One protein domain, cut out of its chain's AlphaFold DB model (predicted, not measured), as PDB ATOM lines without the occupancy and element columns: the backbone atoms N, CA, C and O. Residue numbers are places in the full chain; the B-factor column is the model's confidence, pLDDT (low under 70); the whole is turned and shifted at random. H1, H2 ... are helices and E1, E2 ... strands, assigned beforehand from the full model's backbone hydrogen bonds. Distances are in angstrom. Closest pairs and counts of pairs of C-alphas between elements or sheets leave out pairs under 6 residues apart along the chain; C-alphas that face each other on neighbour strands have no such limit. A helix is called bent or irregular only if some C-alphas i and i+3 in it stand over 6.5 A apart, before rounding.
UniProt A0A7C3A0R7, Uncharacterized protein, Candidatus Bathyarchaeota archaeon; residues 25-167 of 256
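AT A GLANCE: This is residues 25 to 167 of the 256 residues of an uncharacterized protein of Candidatus Bathyarchaeota archaeon (UniProt A0A7C3A0R7). A strongly twisted sheet of six strands curls round the first helix, H1, with the long helix H5 on the opposite face. Bent E4 joins the meander E1 E2 E3, each strand the antiparallel neighbour of the one before, to E5 and E6; H3 lies over E3 and E4, H4 stands beside the strands, and H2 only grazes the sheet. There are 143 printed residues, with five named helices and six named strands in the order H1 H2 E1 E2 E3 H3 E4 E5 H4 H5 E6. The branched sheet is mixed, with E3 and E4 parallel and its other neighbour pairs antiparallel; the class is mixed, helices and strands. The whole is compact, with a radius of gyration of the C-alphas of 15.1 A and spans of 46 by 31 by 28 A.

HOW THE PARTS SIT: Start at H1, residues 26 to 37, round which the sheet curls. H2, residues 41 to 47, only just is on the sheet, grazing it with residues 43 to 47. E1, residues 53 to 56, and E2, residues 68 to 72, form a hairpin; look for N 55 and O 69, 2.9 A apart. E2 and E3, residues 75 to 84, form another, with N 70 and O 78 at 2.8 A. The closest C-alphas of H1 and E3 are those of Gly 27 and Thr 84, 6.0 A apart. H3, residues 90 to 100, has a height over the sheet of 8.5 A; E3, H3 and E4, residues 105 to 117, make a strand-helix-strand unit, two parallel neighbour strands with a helix between, its crossover right-handed. Across E3 and E4, N 108 and O 81 are 2.8 A apart. E4 and E5, residues 120 to 130, form a hairpin, with N 113 and O 124 at 2.8 A. H4, residues 132 to 137, stands at the sheet's level, 1.7 A. H5, residues 140 to 158, touches H3 with residues 140 to 144 alone, closest at the C-alphas of Leu 94 and Thr 140, 6.4 A. E6, residues 162 to 166, is antiparallel to E4, with N 114 and O 164 at 2.8 A. In the five helices every O i to N i+4 pair is within hydrogen-bond range.

IN THESE COORDINATES: Find C-alpha 26, where H1 begins, at (34.365, -4.243, 18.284). E3 and H5 each span 27.0 A, E5 30.0 A. E4 runs 35.3 A from C-alpha 105 at (16.455, 6.894, 18.176) and bends by 61 degrees at residue 114. E6 ends at C-alpha 166, (42.615, 6.200, 22.772).

THE WHOLE: The C-alphas farthest apart, those of Arg 63 and Glu 119, are 48.2 A apart. The printed part has no cut; the link from E1 to E2 is long, the others tight. Residues 60 and 63 have pLDDT under 70.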
ATOM      1  N   ASP A  25      34.706  -8.228  16.155       70.44
ATOM      2  CA  ASP A  25      33.805  -7.124  15.833       70.44
ATOM      3  C   ASP A  25      33.614  -6.262  17.088       70.44
ATOM      4  O   ASP A  25      32.805  -6.558  17.969       70.44
ATOM      5  N   LEU A  26      34.412  -5.195  17.176       74.62
ATOM      6  CA  LEU A  26      34.365  -4.243  18.284       74.62
ATOM      7  C   LEU A  26      32.994  -3.579  18.425       74.62
ATOM      8  O   LEU A  26      32.615  -3.242  19.543       74.62
ATOM      9  N   GLY A  27      32.240  -3.415  17.335       73.62
ATOM     10  CA  GLY A  27      30.877  -2.892  17.390       73.62
ATOM     11  C   GLY A  27      29.977  -3.838  18.176       73.62
ATOM     12  O   GLY A  27      29.476  -3.466  19.232       73.62
ATOM     13  N   LYS A  28      29.888  -5.100  17.736       80.38
ATOM     14  CA  LYS A  28      29.139  -6.163  18.437       80.38
ATOM     15  C   LYS A  28      29.527  -6.281  19.905       80.38
ATOM     16  O   LYS A  28      28.663  -6.323  20.777       80.38
ATOM     17  N   PHE A  29      30.832  -6.338  20.161       81.81
ATOM     18  CA  PHE A  29      31.367  -6.483  21.509       81.81
ATOM     19  C   PHE A  29      30.968  -5.303  22.397       81.81
ATOM     20  O   PHE A  29      30.435  -5.501  23.485       81.81
ATOM     21  N   THR A  30      31.173  -4.071  21.931       81.75
ATOM     22  CA  THR A  30      30.865  -2.888  22.744       81.75
ATOM     23  C   THR A  30      29.368  -2.665  22.939       81.75
ATOM     24  O   THR A  30      28.989  -2.219  24.015       81.75
ATOM     25  N   THR A  31      28.514  -3.044  21.984       82.50
ATOM     26  CA  THR A  31      27.053  -3.021  22.162       82.50
ATOM     27  C   THR A  31      26.593  -3.996  23.251       82.50
ATOM     28  O   THR A  31      25.794  -3.616  24.103       82.50
ATOM     29  N   LEU A  32      27.135  -5.222  23.283       83.81
ATOM     30  CA  LEU A  32      26.853  -6.187  24.358       83.81
ATOM     31  C   LEU A  32      27.276  -5.649  25.727       83.81
ATOM     32  O   LEU A  32      26.470  -5.615  26.654       83.81
ATOM     33  N   ILE A  33      28.522  -5.182  25.829       83.00
ATOM     34  CA  ILE A  33      29.068  -4.646  27.080       83.00
ATOM     35  C   ILE A  33      28.283  -3.417  27.545       83.00
ATOM     36  O   ILE A  33      27.995  -3.293  28.731       83.00
ATOM     37  N   LEU A  34      27.893  -2.528  26.626       82.94
ATOM     38  CA  LEU A  34      27.058  -1.375  26.952       82.94
ATOM     39  C   LEU A  34      25.718  -1.812  27.548       82.94
ATOM     40  O   LEU A  34      25.304  -1.248  28.555       82.94
ATOM     41  N   GLY A  35      25.067  -2.826  26.975       81.38
ATOM     42  CA  GLY A  35      23.830  -3.379  27.523       81.38
ATOM     43  C   GLY A  35      23.973  -3.829  28.979       81.38
ATOM     44  O   GLY A  35      23.113  -3.528  29.798       81.38
ATOM     45  N   ASP A  36      25.078  -4.477  29.340       85.19
ATOM     46  CA  ASP A  36      25.325  -4.863  30.734       85.19
ATOM     47  C   ASP A  36      25.665  -3.666  31.631       85.19
ATOM     48  O   ASP A  36      25.154  -3.576  32.747       85.19
ATOM     49  N   ILE A  37      26.458  -2.707  31.139       83.81
ATOM     50  CA  ILE A  37      26.792  -1.471  31.867       83.81
ATOM     51  C   ILE A  37      25.534  -0.651  32.181       83.81
ATOM     52  O   ILE A  37      25.415  -0.099  33.271       83.81
ATOM     53  N   LEU A  38      24.580  -0.576  31.250       83.75
ATOM     54  CA  LEU A  38      23.339   0.179  31.436       83.75
ATOM     55  C   LEU A  38      22.434  -0.410  32.527       83.75
ATOM     56  O   LEU A  38      21.538   0.287  32.986       83.75
ATOM     57  N   LYS A  39      22.652  -1.648  32.984       85.94
ATOM     58  CA  LYS A  39      21.901  -2.210  34.121       85.94
ATOM     59  C   LYS A  39      22.310  -1.579  35.456       85.94
ATOM     60  O   LYS A  39      21.517  -1.610  36.395       85.94
ATOM     61  N   ASP A  40      23.500  -0.982  35.541       85.44
ATOM     62  CA  ASP A  40      23.997  -0.301  36.739       85.44
ATOM     63  C   ASP A  40      23.193   0.984  37.023       85.44
ATOM     64  O   ASP A  40      23.141   1.913  36.209       85.44
ATOM     65  N   ASP A  41      22.574   1.063  38.204       80.81
ATOM     66  CA  ASP A  41      21.750   2.201  38.630       80.81
ATOM     67  C   ASP A  41      22.512   3.528  38.676       80.81
ATOM     68  O   ASP A  41      21.945   4.583  38.369       80.81
ATOM     69  N   LYS A  42      23.803   3.501  39.023       78.38
ATOM     70  CA  LYS A  42      24.644   4.698  39.019       78.38
ATOM     71  C   LYS A  42      24.817   5.204  37.593       78.38
ATOM     72  O   LYS A  42      24.671   6.403  37.358       78.38
ATOM     73  N   VAL A  43      25.073   4.302  36.647       80.69
ATOM     74  CA  VAL A  43      25.239   4.659  35.233       80.69
ATOM     75  C   VAL A  43      23.927   5.166  34.640       80.69
ATOM     76  O   VAL A  43      23.928   6.222  34.008       80.69
ATOM     77  N   LYS A  44      22.794   4.497  34.905       79.19
ATOM     78  CA  LYS A  44      21.463   4.975  34.477       79.19
ATOM     79  C   LYS A  44      21.199   6.393  34.959       79.19
ATOM     80  O   LYS A  44      20.837   7.257  34.161       79.19
ATOM     81  N   LYS A  45      21.445   6.655  36.246       74.06
ATOM     82  CA  LYS A  45      21.257   7.978  36.848       74.06
ATOM     83  C   LYS A  45      22.165   9.033  36.218       74.06
ATOM     84  O   LYS A  45      21.700  10.138  35.950       74.06
ATOM     85  N   GLU A  46      23.434   8.714  35.974       77.00
ATOM     86  CA  GLU A  46      24.375   9.641  35.334       77.00
ATOM     87  C   GLU A  46      24.007   9.953  33.877       77.00
ATOM     88  O   GLU A  46      24.172  11.091  33.438       77.00
ATOM     89  N   LEU A  47      23.470   8.973  33.145       78.56
ATOM     90  CA  LEU A  47      22.995   9.140  31.769       78.56
ATOM     91  C   LEU A  47      21.569   9.710  31.677       78.56
ATOM     92  O   LEU A  47      21.094   9.973  30.575       78.56
ATOM     93  N   GLY A  48      20.884   9.913  32.806       78.62
ATOM     94  CA  GLY A  48      19.502  10.400  32.838       78.62
ATOM     95  C   GLY A  48      18.477   9.390  32.308       78.62
ATOM     96  O   GLY A  48      17.393   9.783  31.884       78.62
ATOM     97  N   LEU A  49      18.814   8.102  32.322       84.00
ATOM     98  CA  LEU A  49      17.961   7.019  31.852       84.00
ATOM     99  C   LEU A  49      17.086   6.484  32.984       84.00
ATOM    100  O   LEU A  49      17.505   6.390  34.138       84.00
ATOM    101  N   ASN A  50      15.864   6.090  32.641       85.19
ATOM    102  CA  ASN A  50      14.927   5.490  33.578       85.19
ATOM    103  C   ASN A  50      14.188   4.365  32.846       85.19
ATOM    104  O   ASN A  50      13.354   4.642  31.995       85.19
ATOM    105  N   PHE A  51      14.522   3.112  33.126       89.31
ATOM    106  CA  PHE A  51      13.954   1.915  32.496       89.31
ATOM    107  C   PHE A  51      14.079   0.740  33.484       89.31
ATOM    108  O   PHE A  51      14.909   0.814  34.398       89.31
ATOM    109  N   ASP A  52      13.258  -0.303  33.341       91.50
ATOM    110  CA  ASP A  52      13.298  -1.497  34.207       91.50
ATOM    111  C   ASP A  52      13.976  -2.703  33.541       91.50
ATOM    112  O   ASP A  52      14.639  -3.477  34.228       91.50
ATOM    113  N   ASP A  53      13.887  -2.809  32.217       91.56
ATOM    114  CA  ASP A  53      14.515  -3.859  31.417       91.56
ATOM    115  C   ASP A  53      15.073  -3.307  30.090       91.56
ATOM    116  O   ASP A  53      14.779  -2.178  29.687       91.56
ATOM    117  N   LEU A  54      15.915  -4.082  29.405       92.19
ATOM    118  CA  LEU A  54      16.490  -3.709  28.111       92.19
ATOM    119  C   LEU A  54      16.683  -4.916  27.189       92.19
ATOM    120  O   LEU A  54      16.981  -6.024  27.634       92.19
ATOM    121  N   LYS A  55      16.608  -4.683  25.876       90.75
ATOM    122  CA  LYS A  55      16.997  -5.656  24.842       90.75
ATOM    123  C   LYS A  55      18.211  -5.151  24.074       90.75
ATOM    124  O   LYS A  55      18.287  -3.974  23.738       90.75
ATOM    125  N   VAL A  56      19.153  -6.049  23.784       88.94
ATOM    126  CA  VAL A  56      20.409  -5.734  23.084       88.94
ATOM    127  C   VAL A  56      20.489  -6.518  21.783       88.94
ATOM    128  O   VAL A  56      20.400  -7.746  21.790       88.94
ATOM    129  N   TYR A  57      20.747  -5.819  20.680       88.00
ATOM    130  CA  TYR A  57      20.943  -6.398  19.355       88.00
ATOM    131  C   TYR A  57      22.339  -6.024  18.841       88.00
ATOM    132  O   TYR A  57      22.516  -5.007  18.178       88.00
ATOM    133  N   PRO A  58      23.375  -6.828  19.132       74.31
ATOM    134  CA  PRO A  58      24.733  -6.519  18.686       74.31
ATOM    135  C   PRO A  58      24.935  -6.739  17.178       74.31
ATOM    136  O   PRO A  58      25.888  -6.227  16.599       74.31
ATOM    137  N   GLY A  59      24.074  -7.539  16.541       71.00
ATOM    138  CA  GLY A  59      24.126  -7.889  15.121       71.00
ATOM    139  C   GLY A  59      22.910  -7.380  14.339       71.00
ATOM    140  O   GLY A  59      22.288  -6.416  14.763       71.00
ATOM    141  N   PRO A  60      22.555  -8.022  13.206       66.00
ATOM    142  CA  PRO A  60      21.411  -7.609  12.398       66.00
ATOM    143  C   PRO A  60      20.126  -7.541  13.233       66.00
ATOM    144  O   PRO A  60      19.666  -8.557  13.751       66.00
ATOM    145  N   GLN A  61      19.566  -6.342  13.348       71.69
ATOM    146  CA  GLN A  61      18.338  -6.068  14.084       71.69
ATOM    147  C   GLN A  61      17.095  -6.100  13.170       71.69
ATOM    148  O   GLN A  61      17.209  -5.887  11.954       71.69
ATOM    149  N   PRO A  62      15.890  -6.338  13.723       74.06
ATOM    150  CA  PRO A  62      14.632  -6.098  13.017       74.06
ATOM    151  C   PRO A  62      14.566  -4.681  12.431       74.06
ATOM    152  O   PRO A  62      15.180  -3.749  12.949       74.06
ATOM    153  N   ARG A  63      13.802  -4.490  11.345       61.66
ATOM    154  CA  ARG A  63      13.776  -3.208  10.609       61.66
ATOM    155  C   ARG A  63      13.380  -2.008  11.471       61.66
ATOM    156  O   ARG A  63      13.864  -0.919  11.190       61.66
ATOM    157  N   GLU A  64      12.555  -2.218  12.489       70.94
ATOM    158  CA  GLU A  64      12.012  -1.182  13.380       70.94
ATOM    159  C   GLU A  64      12.755  -1.086  14.727       70.94
ATOM    160  O   GLU A  64      12.350  -0.317  15.585       70.94
ATOM    161  N   SER A  65      13.841  -1.846  14.902       80.44
ATOM    162  CA  SER A  65      14.637  -1.913  16.135       80.44
ATOM    163  C   SER A  65      15.898  -1.050  16.042       80.44
ATOM    164  O   SER A  65      16.380  -0.743  14.945       80.44
ATOM    165  N   ALA A  66      16.485  -0.745  17.201       81.69
ATOM    166  CA  ALA A  66      17.824  -0.171  17.331       81.69
ATOM    167  C   ALA A  66      18.813  -1.181  17.938       81.69
ATOM    168  O   ALA A  66      18.465  -2.341  18.159       81.69
ATOM    169  N   ASP A  67      20.056  -0.751  18.172       82.19
ATOM    170  CA  ASP A  67      21.098  -1.602  18.763       82.19
ATOM    171  C   ASP A  67      20.771  -1.935  20.234       82.19
ATOM    172  O   ASP A  67      21.110  -3.015  20.723       82.19
ATOM    173  N   ILE A  68      20.079  -1.026  20.935       88.69
ATOM    174  CA  ILE A  68      19.527  -1.235  22.279       88.69
ATOM    175  C   ILE A  68      18.098  -0.675  22.340       88.69
ATOM    176  O   ILE A  68      17.858   0.461  21.933       88.69
ATOM    177  N   GLU A  69      17.166  -1.448  22.894       92.62
ATOM    178  CA  GLU A  69      15.806  -1.013  23.235       92.62
ATOM    179  C   GLU A  69      15.678  -0.938  24.759       92.62
ATOM    180  O   GLU A  69      16.017  -1.892  25.461       92.62
ATOM    181  N   LEU A  70      15.191   0.189  25.272       90.56
ATOM    182  CA  LEU A  70      14.912   0.397  26.690       90.56
ATOM    183  C   LEU A  70      13.434   0.135  26.954       90.56
ATOM    184  O   LEU A  70      12.580   0.688  26.254       90.56
ATOM    185  N   LEU A  71      13.133  -0.670  27.970       92.69
ATOM    186  CA  LEU A  71      11.776  -1.068  28.308       92.69
ATOM    187  C   LEU A  71      11.342  -0.504  29.663       92.69
ATOM    188  O   LEU A  71      12.143  -0.325  30.581       92.69
ATOM    189  N   ARG A  72      10.048  -0.203  29.776       91.06
ATOM    190  CA  ARG A  72       9.378   0.011  31.058       91.06
ATOM    191  C   ARG A  72       8.062  -0.740  31.071       91.06
ATOM    192  O   ARG A  72       7.230  -0.521  30.198       91.06
ATOM    193  N   ASN A  73       7.864  -1.606  32.060       89.56
ATOM    194  CA  ASN A  73       6.685  -2.462  32.180       89.56
ATOM    195  C   ASN A  73       6.405  -3.274  30.897       89.56
ATOM    196  O   ASN A  73       5.253  -3.515  30.547       89.56
ATOM    197  N   GLY A  74       7.458  -3.671  30.173       86.69
ATOM    198  CA  GLY A  74       7.353  -4.417  28.914       86.69
ATOM    199  C   GLY A  74       7.112  -3.578  27.651       86.69
ATOM    200  O   GLY A  74       7.130  -4.141  26.556       86.69
ATOM    201  N   GLU A  75       6.946  -2.257  27.761       90.31
ATOM    202  CA  GLU A  75       6.806  -1.346  26.616       90.31
ATOM    203  C   GLU A  75       8.140  -0.685  26.261       90.31
ATOM    204  O   GLU A  75       8.901  -0.303  27.148       90.31
ATOM    205  N   ILE A  76       8.420  -0.515  24.965       90.00
ATOM    206  CA  ILE A  76       9.622   0.189  24.499       90.00
ATOM    207  C   ILE A  76       9.435   1.688  24.748       90.00
ATOM    208  O   ILE A  76       8.565   2.321  24.154       90.00
ATOM    209  N   ILE A  77      10.279   2.258  25.604       89.56
ATOM    210  CA  ILE A  77      10.260   3.684  25.961       89.56
ATOM    211  C   ILE A  77      11.405   4.479  25.327       89.56
ATOM    212  O   ILE A  77      11.415   5.706  25.400       89.56
ATOM    213  N   GLY A  78      12.384   3.796  24.735       86.94
ATOM    214  CA  GLY A  78      13.530   4.434  24.102       86.94
ATOM    215  C   GLY A  78      14.344   3.459  23.268       86.94
ATOM    216  O   GLY A  78      14.373   2.259  23.532       86.94
ATOM    217  N   MET A  79      15.020   3.995  22.261       91.38
ATOM    218  CA  MET A  79      15.870   3.242  21.348       91.38
ATOM    219  C   MET A  79      17.215   3.943  21.229       91.38
ATOM    220  O   MET A  79      17.264   5.165  21.110       91.38
ATOM    221  N   ILE A  80      18.302   3.175  21.271       89.69
ATOM    222  CA  ILE A  80      19.665   3.703  21.216       89.69
ATOM    223  C   ILE A  80      20.434   3.046  20.069       89.69
ATOM    224  O   ILE A  80      20.591   1.826  20.015       89.69
ATOM    225  N   ASN A  81      20.965   3.879  19.177       91.44
ATOM    226  CA  ASN A  81      21.891   3.493  18.116       91.44
ATOM    227  C   ASN A  81      23.332   3.716  18.583       91.44
ATOM    228  O   ASN A  81      23.689   4.815  19.008       91.44
ATOM    229  N   VAL A  82      24.178   2.695  18.509       89.50
ATOM    230  CA  VAL A  82      25.506   2.691  19.125       89.50
ATOM    231  C   VAL A  82      26.588   2.773  18.050       89.50
ATOM    232  O   VAL A  82      26.560   2.077  17.028       89.50
ATOM    233  N   LYS A  83      27.591   3.632  18.258       90.06
ATOM    234  CA  LYS A  83      28.802   3.675  17.426       90.06
ATOM    235  C   LYS A  83      30.061   3.733  18.276       90.06
ATOM    236  O   LYS A  83      30.220   4.587  19.141       90.06
ATOM    237  N   THR A  84      31.005   2.857  17.964       86.56
ATOM    238  CA  THR A  84      32.289   2.771  18.666       86.56
ATOM    239  C   THR A  84      33.341   3.634  17.975       86.56
ATOM    240  O   THR A  84      33.565   3.538  16.765       86.56
ATOM    241  N   CYS A  85      34.035   4.463  18.749       87.75
ATOM    242  CA  CYS A  85      35.156   5.282  18.308       87.75
ATOM    243  C   CYS A  85      36.443   4.446  18.242       87.75
ATOM    244  O   CYS A  85      37.334   4.564  19.078       87.75
ATOM    245  N   VAL A  86      36.532   3.566  17.242       81.75
ATOM    246  CA  VAL A  86      37.644   2.605  17.115       81.75
ATOM    247  C   VAL A  86      38.998   3.294  16.932       81.75
ATOM    248  O   VAL A  86      39.990   2.829  17.475       81.75
ATOM    249  N   SER A  87      39.059   4.401  16.189       80.88
ATOM    250  CA  SER A  87      40.321   5.078  15.859       80.88
ATOM    251  C   SER A  87      40.720   6.184  16.843       80.88
ATOM    252  O   SER A  87      41.638   6.936  16.541       80.88
ATOM    253  N   GLY A  88      39.968   6.392  17.931       82.12
ATOM    254  CA  GLY A  88      40.145   7.543  18.829       82.12
ATOM    255  C   GLY A  88      39.675   8.891  18.251       82.12
ATOM    256  O   GLY A  88      39.629   9.895  18.958       82.12
ATOM    257  N   ILE A  89      39.252   8.933  16.980       88.94
ATOM    258  CA  ILE A  89      38.785  10.155  16.306       88.94
ATOM    259  C   ILE A  89      37.265  10.294  16.460       88.94
ATOM    260  O   ILE A  89      36.486   9.802  15.635       88.94
ATOM    261  N   LEU A  90      36.839  11.037  17.484       90.12
ATOM    262  CA  LEU A  90      35.424  11.228  17.826       90.12
ATOM    263  C   LEU A  90      34.584  11.773  16.655       90.12
ATOM    264  O   LEU A  90      33.496  11.263  16.383       90.12
ATOM    265  N   LYS A  91      35.117  12.733  15.887       92.81
ATOM    266  CA  LYS A  91      34.443  13.318  14.710       92.81
ATOM    267  C   LYS A  91      33.972  12.265  13.704       92.81
ATOM    268  O   LYS A  91      32.885  12.376  13.139       92.81
ATOM    269  N   ALA A  92      34.795  11.245  13.457       90.69
ATOM    270  CA  ALA A  92      34.483  10.192  12.497       90.69
ATOM    271  C   ALA A  92      33.364   9.276  13.013       90.69
ATOM    272  O   ALA A  92      32.483   8.897  12.239       90.69
ATOM    273  N   ALA A  93      33.373   8.956  14.311       90.94
ATOM    274  CA  ALA A  93      32.321   8.172  14.953       90.94
ATOM    275  C   ALA A  93      30.981   8.925  14.967       90.94
ATOM    276  O   ALA A  93      29.965   8.370  14.553       90.94
ATOM    277  N   LEU A  94      30.994  10.210  15.334       92.75
ATOM    278  CA  LEU A  94      29.800  11.060  15.338       92.75
ATOM    279  C   LEU A  94      29.190  11.218  13.943       92.75
ATOM    280  O   LEU A  94      27.977  11.115  13.795       92.75
ATOM    281  N   ARG A  95      30.015  11.404  12.902       94.06
ATOM    282  CA  ARG A  95      29.520  11.483  11.518       94.06
ATOM    283  C   ARG A  95      28.783  10.206  11.111       94.06
ATOM    284  O   ARG A  95      27.718  10.288  10.507       94.06
ATOM    285  N   LYS A  96      29.340   9.038  11.454       92.25
ATOM    286  CA  LYS A  96      28.705   7.738  11.185       92.25
ATOM    287  C   LYS A  96      27.387   7.594  11.944       92.25
ATOM    288  O   LYS A  96      26.400   7.194  11.336       92.25
ATOM    289  N   LEU A  97      27.359   7.972  13.223       92.12
ATOM    290  CA  LEU A  97      26.149   7.940  14.048       92.12
ATOM    291  C   LEU A  97      25.051   8.842  13.473       92.12
ATOM    292  O   LEU A  97      23.936   8.386  13.245       92.12
ATOM    293  N   LYS A  98      25.386  10.095  13.151       93.19
ATOM    294  CA  LYS A  98      24.445  11.059  12.563       93.19
ATOM    295  C   LYS A  98      23.876  10.567  11.227       93.19
ATOM    296  O   LYS A  98      22.709  10.798  10.949       93.19
ATOM    297  N   SER A  99      24.671   9.859  10.419       91.94
ATOM    298  CA  SER A  99      24.195   9.274   9.157       91.94
ATOM    299  C   SER A  99      23.303   8.038   9.318       91.94
ATOM    300  O   SER A  99      22.606   7.684   8.373       91.94
ATOM    301  N   SER A 100      23.335   7.365  10.475       90.75
ATOM    302  CA  SER A 100      22.572   6.134  10.721       90.75
ATOM    303  C   SER A 100      21.342   6.325  11.605       90.75
ATOM    304  O   SER A 100      20.536   5.402  11.683       90.75
ATOM    305  N   ILE A 101      21.221   7.470  12.283       90.25
ATOM    306  CA  ILE A 101      20.165   7.720  13.264       90.25
ATOM    307  C   ILE A 101      18.786   7.777  12.601       90.25
ATOM    308  O   ILE A 101      18.602   8.438  11.572       90.25
ATOM    309  N   ARG A 102      17.806   7.096  13.193       89.94
ATOM    310  CA  ARG A 102      16.408   7.128  12.744       89.94
ATOM    311  C   ARG A 102      15.557   8.002  13.659       89.94
ATOM    312  O   ARG A 102      15.995   8.459  14.709       89.94
ATOM    313  N   THR A 103      14.337   8.297  13.223       88.81
ATOM    314  CA  THR A 103      13.376   9.021  14.064       88.81
ATOM    315  C   THR A 103      12.977   8.158  15.259       88.81
ATOM    316  O   THR A 103      12.633   6.997  15.065       88.81
ATOM    317  N   GLY A 104      13.012   8.726  16.463       85.69
ATOM    318  CA  GLY A 104      12.785   8.018  17.721       85.69
ATOM    319  C   GLY A 104      14.023   7.329  18.303       85.69
ATOM    320  O   GLY A 104      13.904   6.685  19.343       85.69
ATOM    321  N   GLU A 105      15.194   7.440  17.662       87.56
ATOM    322  CA  GLU A 105      16.455   6.894  18.176       87.56
ATOM    323  C   GLU A 105      17.330   7.990  18.788       87.56
ATOM    324  O   GLU A 105      17.720   8.948  18.114       87.56
ATOM    325  N   ASP A 106      17.741   7.784  20.036       89.62
ATOM    326  CA  ASP A 106      18.902   8.464  20.594       89.62
ATOM    327  C   ASP A 106      20.185   7.772  20.120       89.62
ATOM    328  O   ASP A 106      20.201   6.603  19.726       89.62
ATOM    329  N   GLY A 107      21.297   8.496  20.129       88.50
ATOM    330  CA  GLY A 107      22.584   7.950  19.725       88.50
ATOM    331  C   GLY A 107      23.546   7.820  20.893       88.50
ATOM    332  O   GLY A 107      23.637   8.708  21.732       88.50
ATOM    333  N   ALA A 108      24.325   6.748  20.916       90.06
ATOM    334  CA  ALA A 108      25.425   6.566  21.846       90.06
ATOM    335  C   ALA A 108      26.750   6.460  21.090       90.06
ATOM    336  O   ALA A 108      26.887   5.684  20.140       90.06
ATOM    337  N   VAL A 109      27.755   7.208  21.544       90.12
ATOM    338  CA  VAL A 109      29.142   7.010  21.115       90.12
ATOM    339  C   VAL A 109      29.950   6.413  22.253       90.12
ATOM    340  O   VAL A 109      30.035   6.989  23.337       90.12
ATOM    341  N   ILE A 110      30.575   5.270  21.975       86.31
ATOM    342  CA  ILE A 110      31.491   4.595  22.893       86.31
ATOM    343  C   ILE A 110      32.914   5.007  22.544       86.31
ATOM    344  O   ILE A 110      33.349   4.871  21.399       86.31
ATOM    345  N   MET A 111      33.650   5.498  23.530       88.50
ATOM    346  CA  MET A 111      35.047   5.897  23.413       88.50
ATOM    347  C   MET A 111      35.885   5.135  24.434       88.50
ATOM    348  O   MET A 111      35.391   4.741  25.488       88.50
ATOM    349  N   PHE A 112      37.167   4.975  24.135       84.12
ATOM    350  CA  PHE A 112      38.153   4.503  25.095       84.12
ATOM    351  C   PHE A 112      39.064   5.663  25.453       84.12
ATOM    352  O   PHE A 112      39.366   6.495  24.596       84.12
ATOM    353  N   ALA A 113      39.472   5.740  26.709       84.25
ATOM    354  CA  ALA A 113      40.356   6.787  27.175       84.25
ATOM    355  C   ALA A 113      41.364   6.254  28.183       84.25
ATOM    356  O   ALA A 113      41.061   5.350  28.957       84.25
ATOM    357  N   LEU A 114      42.549   6.850  28.185       82.31
ATOM    358  CA  LEU A 114      43.530   6.700  29.240       82.31
ATOM    359  C   LEU A 114      43.263   7.766  30.299       82.31
ATOM    360  O   LEU A 114      43.360   8.961  30.018       82.31
ATOM    361  N   CYS A 115      42.908   7.329  31.498       82.56
ATOM    362  CA  CYS A 115      42.631   8.179  32.642       82.56
ATOM    363  C   CYS A 115      43.807   8.107  33.616       82.56
ATOM    364  O   CYS A 115      44.106   7.037  34.149       82.56
ATOM    365  N   GLN A 116      44.453   9.244  33.872       82.50
ATOM    366  CA  GLN A 116      45.533   9.349  34.850       82.50
ATOM    367  C   GLN A 116      45.020   9.976  36.145       82.50
ATOM    368  O   GLN A 116      44.361  11.017  36.117       82.50
ATOM    369  N   LYS A 117      45.344   9.361  37.282       87.19
ATOM    370  CA  LYS A 117      45.025   9.858  38.622       87.19
ATOM    371  C   LYS A 117      46.214   9.622  39.553       87.19
ATOM    372  O   LYS A 117      46.452   8.500  40.000       87.19
ATOM    373  N   GLY A 118      46.966  10.684  39.827       85.75
ATOM    374  CA  GLY A 118      48.266  10.599  40.489       85.75
ATOM    375  C   GLY A 118      49.243   9.765  39.660       85.75
ATOM    376  O   GLY A 118      49.453  10.034  38.475       85.75
ATOM    377  N   GLU A 119      49.801   8.727  40.277       81.25
ATOM    378  CA  GLU A 119      50.695   7.761  39.621       81.25
ATOM    379  C   GLU A 119      49.934   6.629  38.911       81.25
ATOM    380  O   GLU A 119      50.506   5.898  38.105       81.25
ATOM    381  N   SER A 120      48.628   6.491  39.166       78.75
ATOM    382  CA  SER A 120      47.810   5.448  38.551       78.75
ATOM    383  C   SER A 120      47.344   5.860  37.162       78.75
ATOM    384  O   SER A 120      46.819   6.957  36.963       78.75
ATOM    385  N   THR A 121      47.464   4.936  36.215       77.75
ATOM    386  CA  THR A 121      46.975   5.094  34.846       77.75
ATOM    387  C   THR A 121      46.051   3.932  34.502       77.75
ATOM    388  O   THR A 121      46.425   2.768  34.645       77.75
ATOM    389  N   GLU A 122      44.831   4.229  34.054       78.44
ATOM    390  CA  GLU A 122      43.825   3.215  33.733       78.44
ATOM    391  C   GLU A 122      43.141   3.498  32.399       78.44
ATOM    392  O   GLU A 122      42.695   4.615  32.147       78.44
ATOM    393  N   ALA A 123      42.999   2.469  31.562       77.31
ATOM    394  CA  ALA A 123      42.113   2.534  30.410       77.31
ATOM    395  C   ALA A 123      40.653   2.435  30.884       77.31
ATOM    396  O   ALA A 123      40.298   1.546  31.658       77.31
ATOM    397  N   ARG A 124      39.798   3.352  30.429       82.44
ATOM    398  CA  ARG A 124      38.370   3.396  30.759       82.44
ATOM    399  C   ARG A 124      37.520   3.571  29.512       82.44
ATOM    400  O   ARG A 124      37.929   4.200  28.537       82.44
ATOM    401  N   MET A 125      36.312   3.022  29.566       82.88
ATOM    402  CA  MET A 125      35.280   3.254  28.563       82.88
ATOM    403  C   MET A 125      34.479   4.502  28.941       82.88
ATOM    404  O   MET A 125      34.054   4.648  30.084       82.88
ATOM    405  N   ILE A 126      34.265   5.390  27.976       85.56
ATOM    406  CA  ILE A 126      33.418   6.575  28.109       85.56
ATOM    407  C   ILE A 126      32.225   6.403  27.175       85.56
ATOM    408  O   ILE A 126      32.390   6.112  25.991       85.56
ATOM    409  N   ILE A 127      31.026   6.614  27.708       84.94
ATOM    410  CA  ILE A 127      29.772   6.537  26.962       84.94
ATOM    411  C   ILE A 127      29.197   7.948  26.879       84.94
ATOM    412  O   ILE A 127      28.924   8.573  27.902       84.94
ATOM    413  N   ALA A 128      29.019   8.452  25.662       87.44
ATOM    414  CA  ALA A 128      28.306   9.696  25.412       87.44
ATOM    415  C   ALA A 128      26.939   9.374  24.811       87.44
ATOM    416  O   ALA A 128      26.865   8.970  23.650       87.44
ATOM    417  N   LEU A 129      25.874   9.556  25.595       87.06
ATOM    418  CA  LEU A 129      24.500   9.500  25.106       87.06
ATOM    419  C   LEU A 129      24.096  10.876  24.566       87.06
ATOM    420  O   LEU A 129      24.330  11.906  25.202       87.06
ATOM    421  N   ILE A 130      23.522  10.889  23.370       88.62
ATOM    422  CA  ILE A 130      23.251  12.083  22.580       88.62
ATOM    423  C   ILE A 130      21.799  11.997  22.104       88.62
ATOM    424  O   ILE A 130      21.478  11.106  21.316       88.62
ATOM    425  N   PRO A 131      20.931  12.923  22.538       86.94
ATOM    426  CA  PRO A 131      19.535  12.910  22.130       86.94
ATOM    427  C   PRO A 131      19.363  13.040  20.614       86.94
ATOM    428  O   PRO A 131      20.100  13.801  19.974       86.94
ATOM    429  N   GLU A 132      18.335  12.404  20.050       88.25
ATOM    430  CA  GLU A 132      17.986  12.478  18.621       88.25
ATOM    431  C   GLU A 132      17.973  13.927  18.110       88.25
ATOM    432  O   GLU A 132      18.582  14.275  17.094       88.25
ATOM    433  N   LYS A 133      17.303  14.808  18.866       85.19
ATOM    434  CA  LYS A 133      17.174  16.232  18.545       85.19
ATOM    435  C   LYS A 133      18.539  16.908  18.438       85.19
ATOM    436  O   LYS A 133      18.732  17.743  17.563       85.19
ATOM    437  N   ALA A 134      19.493  16.542  19.293       81.81
ATOM    438  CA  ALA A 134      20.834  17.103  19.227       81.81
ATOM    439  C   ALA A 134      21.572  16.627  17.965       81.81
ATOM    440  O   ALA A 134      22.155  17.439  17.249       81.81
ATOM    441  N   LEU A 135      21.474  15.332  17.640       85.38
ATOM    442  CA  LEU A 135      22.080  14.750  16.437       85.38
ATOM    443  C   LEU A 135      21.524  15.359  15.146       85.38
ATOM    444  O   LEU A 135      22.283  15.571  14.199       85.38
ATOM    445  N   LYS A 136      20.221  15.658  15.100       87.69
ATOM    446  CA  LYS A 136      19.565  16.255  13.928       87.69
ATOM    447  C   LYS A 136      19.799  17.764  13.810       87.69
ATOM    448  O   LYS A 136      19.976  18.243  12.693       87.69
ATOM    449  N   SER A 137      19.831  18.494  14.925       88.75
ATOM    450  CA  SER A 137      19.821  19.965  14.913       88.75
ATOM    451  C   SER A 137      21.191  20.640  14.984       88.75
ATOM    452  O   SER A 137      21.275  21.813  14.635       88.75
ATOM    453  N   TYR A 138      22.246  19.952  15.432       88.12
ATOM    454  CA  TYR A 138      23.569  20.562  15.635       88.12
ATOM    455  C   TYR A 138      24.637  19.976  14.716       88.12
ATOM    456  O   TYR A 138      24.532  18.832  14.251       88.12
ATOM    457  N   GLU A 139      25.690  20.753  14.456       92.38
ATOM    458  CA  GLU A 139      26.823  20.280  13.676       92.38
ATOM    459  C   GLU A 139      27.654  19.257  14.450       92.38
ATOM    460  O   GLU A 139      27.689  19.213  15.679       92.38
ATOM    461  N   THR A 140      28.356  18.395  13.707       90.75
ATOM    462  CA  THR A 140      29.175  17.334  14.322       90.75
ATOM    463  C   THR A 140      30.255  17.904  15.246       90.75
ATOM    464  O   THR A 140      30.594  17.274  16.245       90.75
ATOM    465  N   LEU A 141      30.797  19.076  14.900       88.56
ATOM    466  CA  LEU A 141      31.819  19.754  15.696       88.56
ATOM    467  C   LEU A 141      31.247  20.287  17.014       88.56
ATOM    468  O   LEU A 141      31.830  20.017  18.054       88.56
ATOM    469  N   ASP A 142      30.067  20.909  16.993       88.81
ATOM    470  CA  ASP A 142      29.426  21.418  18.213       88.81
ATOM    471  C   ASP A 142      29.152  20.285  19.213       88.81
ATOM    472  O   ASP A 142      29.431  20.393  20.407       88.81
ATOM    473  N   ILE A 143      28.647  19.149  18.715       86.06
ATOM    474  CA  ILE A 143      28.391  17.962  19.542       86.06
ATOM    475  C   ILE A 143      29.703  17.415  20.117       86.06
ATOM    476  O   ILE A 143      29.765  17.052  21.294       86.06
ATOM    477  N   GLN A 144      30.762  17.364  19.305       90.38
ATOM    478  CA  GLN A 144      32.088  16.949  19.754       90.38
ATOM    479  C   GLN A 144      32.610  17.856  20.878       90.38
ATOM    480  O   GLN A 144      33.096  17.336  21.884       90.38
ATOM    481  N   ASP A 145      32.487  19.172  20.734       86.62
ATOM    482  CA  ASP A 145      32.975  20.145  21.713       86.62
ATOM    483  C   ASP A 145      32.235  20.009  23.051       86.62
ATOM    484  O   ASP A 145      32.862  20.010  24.115       86.62
ATOM    485  N   VAL A 146      30.916  19.782  23.011       86.62
ATOM    486  CA  VAL A 146      30.111  19.502  24.210       86.62
ATOM    487  C   VAL A 146      30.561  18.210  24.894       86.62
ATOM    488  O   VAL A 146      30.726  18.192  26.116       86.62
ATOM    489  N   ILE A 147      30.797  17.132  24.138       87.38
ATOM    490  CA  ILE A 147      31.282  15.858  24.697       87.38
ATOM    491  C   ILE A 147      32.651  16.056  25.354       87.38
ATOM    492  O   ILE A 147      32.852  15.630  26.490       87.38
ATOM    493  N   GLN A 148      33.578  16.745  24.686       87.88
ATOM    494  CA  GLN A 148      34.903  17.028  25.238       87.88
ATOM    495  C   GLN A 148      34.830  17.901  26.499       87.88
ATOM    496  O   GLN A 148      35.547  17.631  27.462       87.88
ATOM    497  N   SER A 149      33.939  18.899  26.538       81.44
ATOM    498  CA  SER A 149      33.691  19.696  27.746       81.44
ATOM    499  C   SER A 149      33.190  18.828  28.898       81.44
ATOM    500  O   SER A 149      33.754  18.876  29.987       81.44
ATOM    501  N   LYS A 150      32.206  17.955  28.651       83.25
ATOM    502  CA  LYS A 150      31.682  17.034  29.672       83.25
ATOM    503  C   LYS A 150      32.738  16.058  30.187       83.25
ATOM    504  O   LYS A 150      32.753  15.768  31.381       83.25
ATOM    505  N   ILE A 151      33.634  15.575  29.323       84.88
ATOM    506  CA  ILE A 151      34.767  14.735  29.734       84.88
ATOM    507  C   ILE A 151      35.706  15.517  30.660       84.88
ATOM    508  O   ILE A 151      36.096  14.982  31.694       84.88
ATOM    509  N   ARG A 152      36.028  16.780  30.344       84.69
ATOM    510  CA  ARG A 152      36.857  17.638  31.213       84.69
ATOM    511  C   ARG A 152      36.193  17.911  32.562       84.69
ATOM    512  O   ARG A 152      36.815  17.697  33.593       84.69
ATOM    513  N   GLU A 153      34.913  18.276  32.574       80.69
ATOM    514  CA  GLU A 153      34.155  18.481  33.819       80.69
ATOM    515  C   GLU A 153      34.122  17.212  34.685       80.69
ATOM    516  O   GLU A 153      34.206  17.273  35.911       80.69
ATOM    517  N   LYS A 154      33.981  16.040  34.052       81.44
ATOM    518  CA  LYS A 154      34.026  14.744  34.737       81.44
ATOM    519  C   LYS A 154      35.433  14.452  35.268       81.44
ATOM    520  O   LYS A 154      35.552  13.955  36.386       81.44
ATOM    521  N   ALA A 155      36.471  14.800  34.503       82.25
ATOM    522  CA  ALA A 155      37.863  14.675  34.916       82.25
ATOM    523  C   ALA A 155      38.123  15.445  36.219       82.25
ATOM    524  O   ALA A 155      38.615  14.866  37.185       82.25
ATOM    525  N   GLU A 156      37.699  16.708  36.271       85.12
ATOM    526  CA  GLU A 156      37.837  17.578  37.442       85.12
ATOM    527  C   GLU A 156      37.057  17.045  38.650       85.12
ATOM    528  O   GLU A 156      37.620  16.894  39.734       85.12
ATOM    529  N   LYS A 157      35.778  16.692  38.462       82.19
ATOM    530  CA  LYS A 157      34.911  16.182  39.541       82.19
ATOM    531  C   LYS A 157      35.431  14.892  40.171       82.19
ATOM    532  O   LYS A 157      35.244  14.679  41.364       82.19
ATOM    533  N   GLU A 158      36.048  14.022  39.377       82.62
ATOM    534  CA  GLU A 158      36.580  12.739  39.849       82.62
ATOM    535  C   GLU A 158      38.081  12.783  40.188       82.62
ATOM    536  O   GLU A 158      38.635  11.785  40.667       82.62
ATOM    537  N   GLY A 159      38.731  13.936  40.005       83.69
ATOM    538  CA  GLY A 159      40.132  14.172  40.352       83.69
ATOM    539  C   GLY A 159      41.134  13.469  39.435       83.69
ATOM    540  O   GLY A 159      42.154  12.987  39.923       83.69
ATOM    541  N   TYR A 160      40.841  13.358  38.138       85.69
ATOM    542  CA  TYR A 160      41.813  12.899  37.144       85.69
ATOM    543  C   TYR A 160      42.720  14.050  36.704       85.69
ATOM    544  O   TYR A 160      42.256  15.162  36.466       85.69
ATOM    545  N   ASN A 161      44.010  13.764  36.538       86.00
ATOM    546  CA  ASN A 161      44.988  14.699  35.982       86.00
ATOM    547  C   ASN A 161      44.761  14.900  34.483       86.00
ATOM    548  O   ASN A 161      44.797  16.022  33.988       86.00
ATOM    549  N   THR A 162      44.547  13.799  33.758       84.44
ATOM    550  CA  THR A 162      44.325  13.798  32.311       84.44
ATOM    551  C   THR A 162      43.350  12.687  31.918       84.44
ATOM    552  O   THR A 162      43.314  11.618  32.536       84.44
ATOM    553  N   ILE A 163      42.546  12.947  30.883       84.56
ATOM    554  CA  ILE A 163      41.736  11.944  30.183       84.56
ATOM    555  C   ILE A 163      42.014  12.101  28.688       84.56
ATOM    556  O   ILE A 163      41.571  13.070  28.073       84.56
ATOM    557  N   ASN A 164      42.742  11.147  28.111       83.88
ATOM    558  CA  ASN A 164      43.135  11.168  26.702       83.88
ATOM    559  C   ASN A 164      42.391  10.081  25.938       83.88
ATOM    560  O   ASN A 164      42.461   8.916  26.321       83.88
ATOM    561  N   LEU A 165      41.688  10.439  24.862       83.75
ATOM    562  CA  LEU A 165      41.029   9.445  24.016       83.75
ATOM    563  C   LEU A 165      42.071   8.538  23.356       83.75
ATOM    564  O   LEU A 165      43.078   9.016  22.841       83.75
ATOM    565  N   LEU A 166      41.786   7.242  23.357       82.69
ATOM    566  CA  LEU A 166      42.615   6.200  22.772       82.69
ATOM    567  C   LEU A 166      41.916   5.576  21.574       82.69
ATOM    568  O   LEU A 166      40.682   5.511  21.504       82.69
ATOM    569  N   ALA A 167      42.718   5.037  20.664       83.62
ATOM    570  CA  ALA A 167      42.203   4.054  19.733       83.62
ATOM    571  C   ALA A 167      41.888   2.740  20.480       83.62
ATOM    572  O   ALA A 167      42.515   2.384  21.479       83.62
TER     573      ALA A 167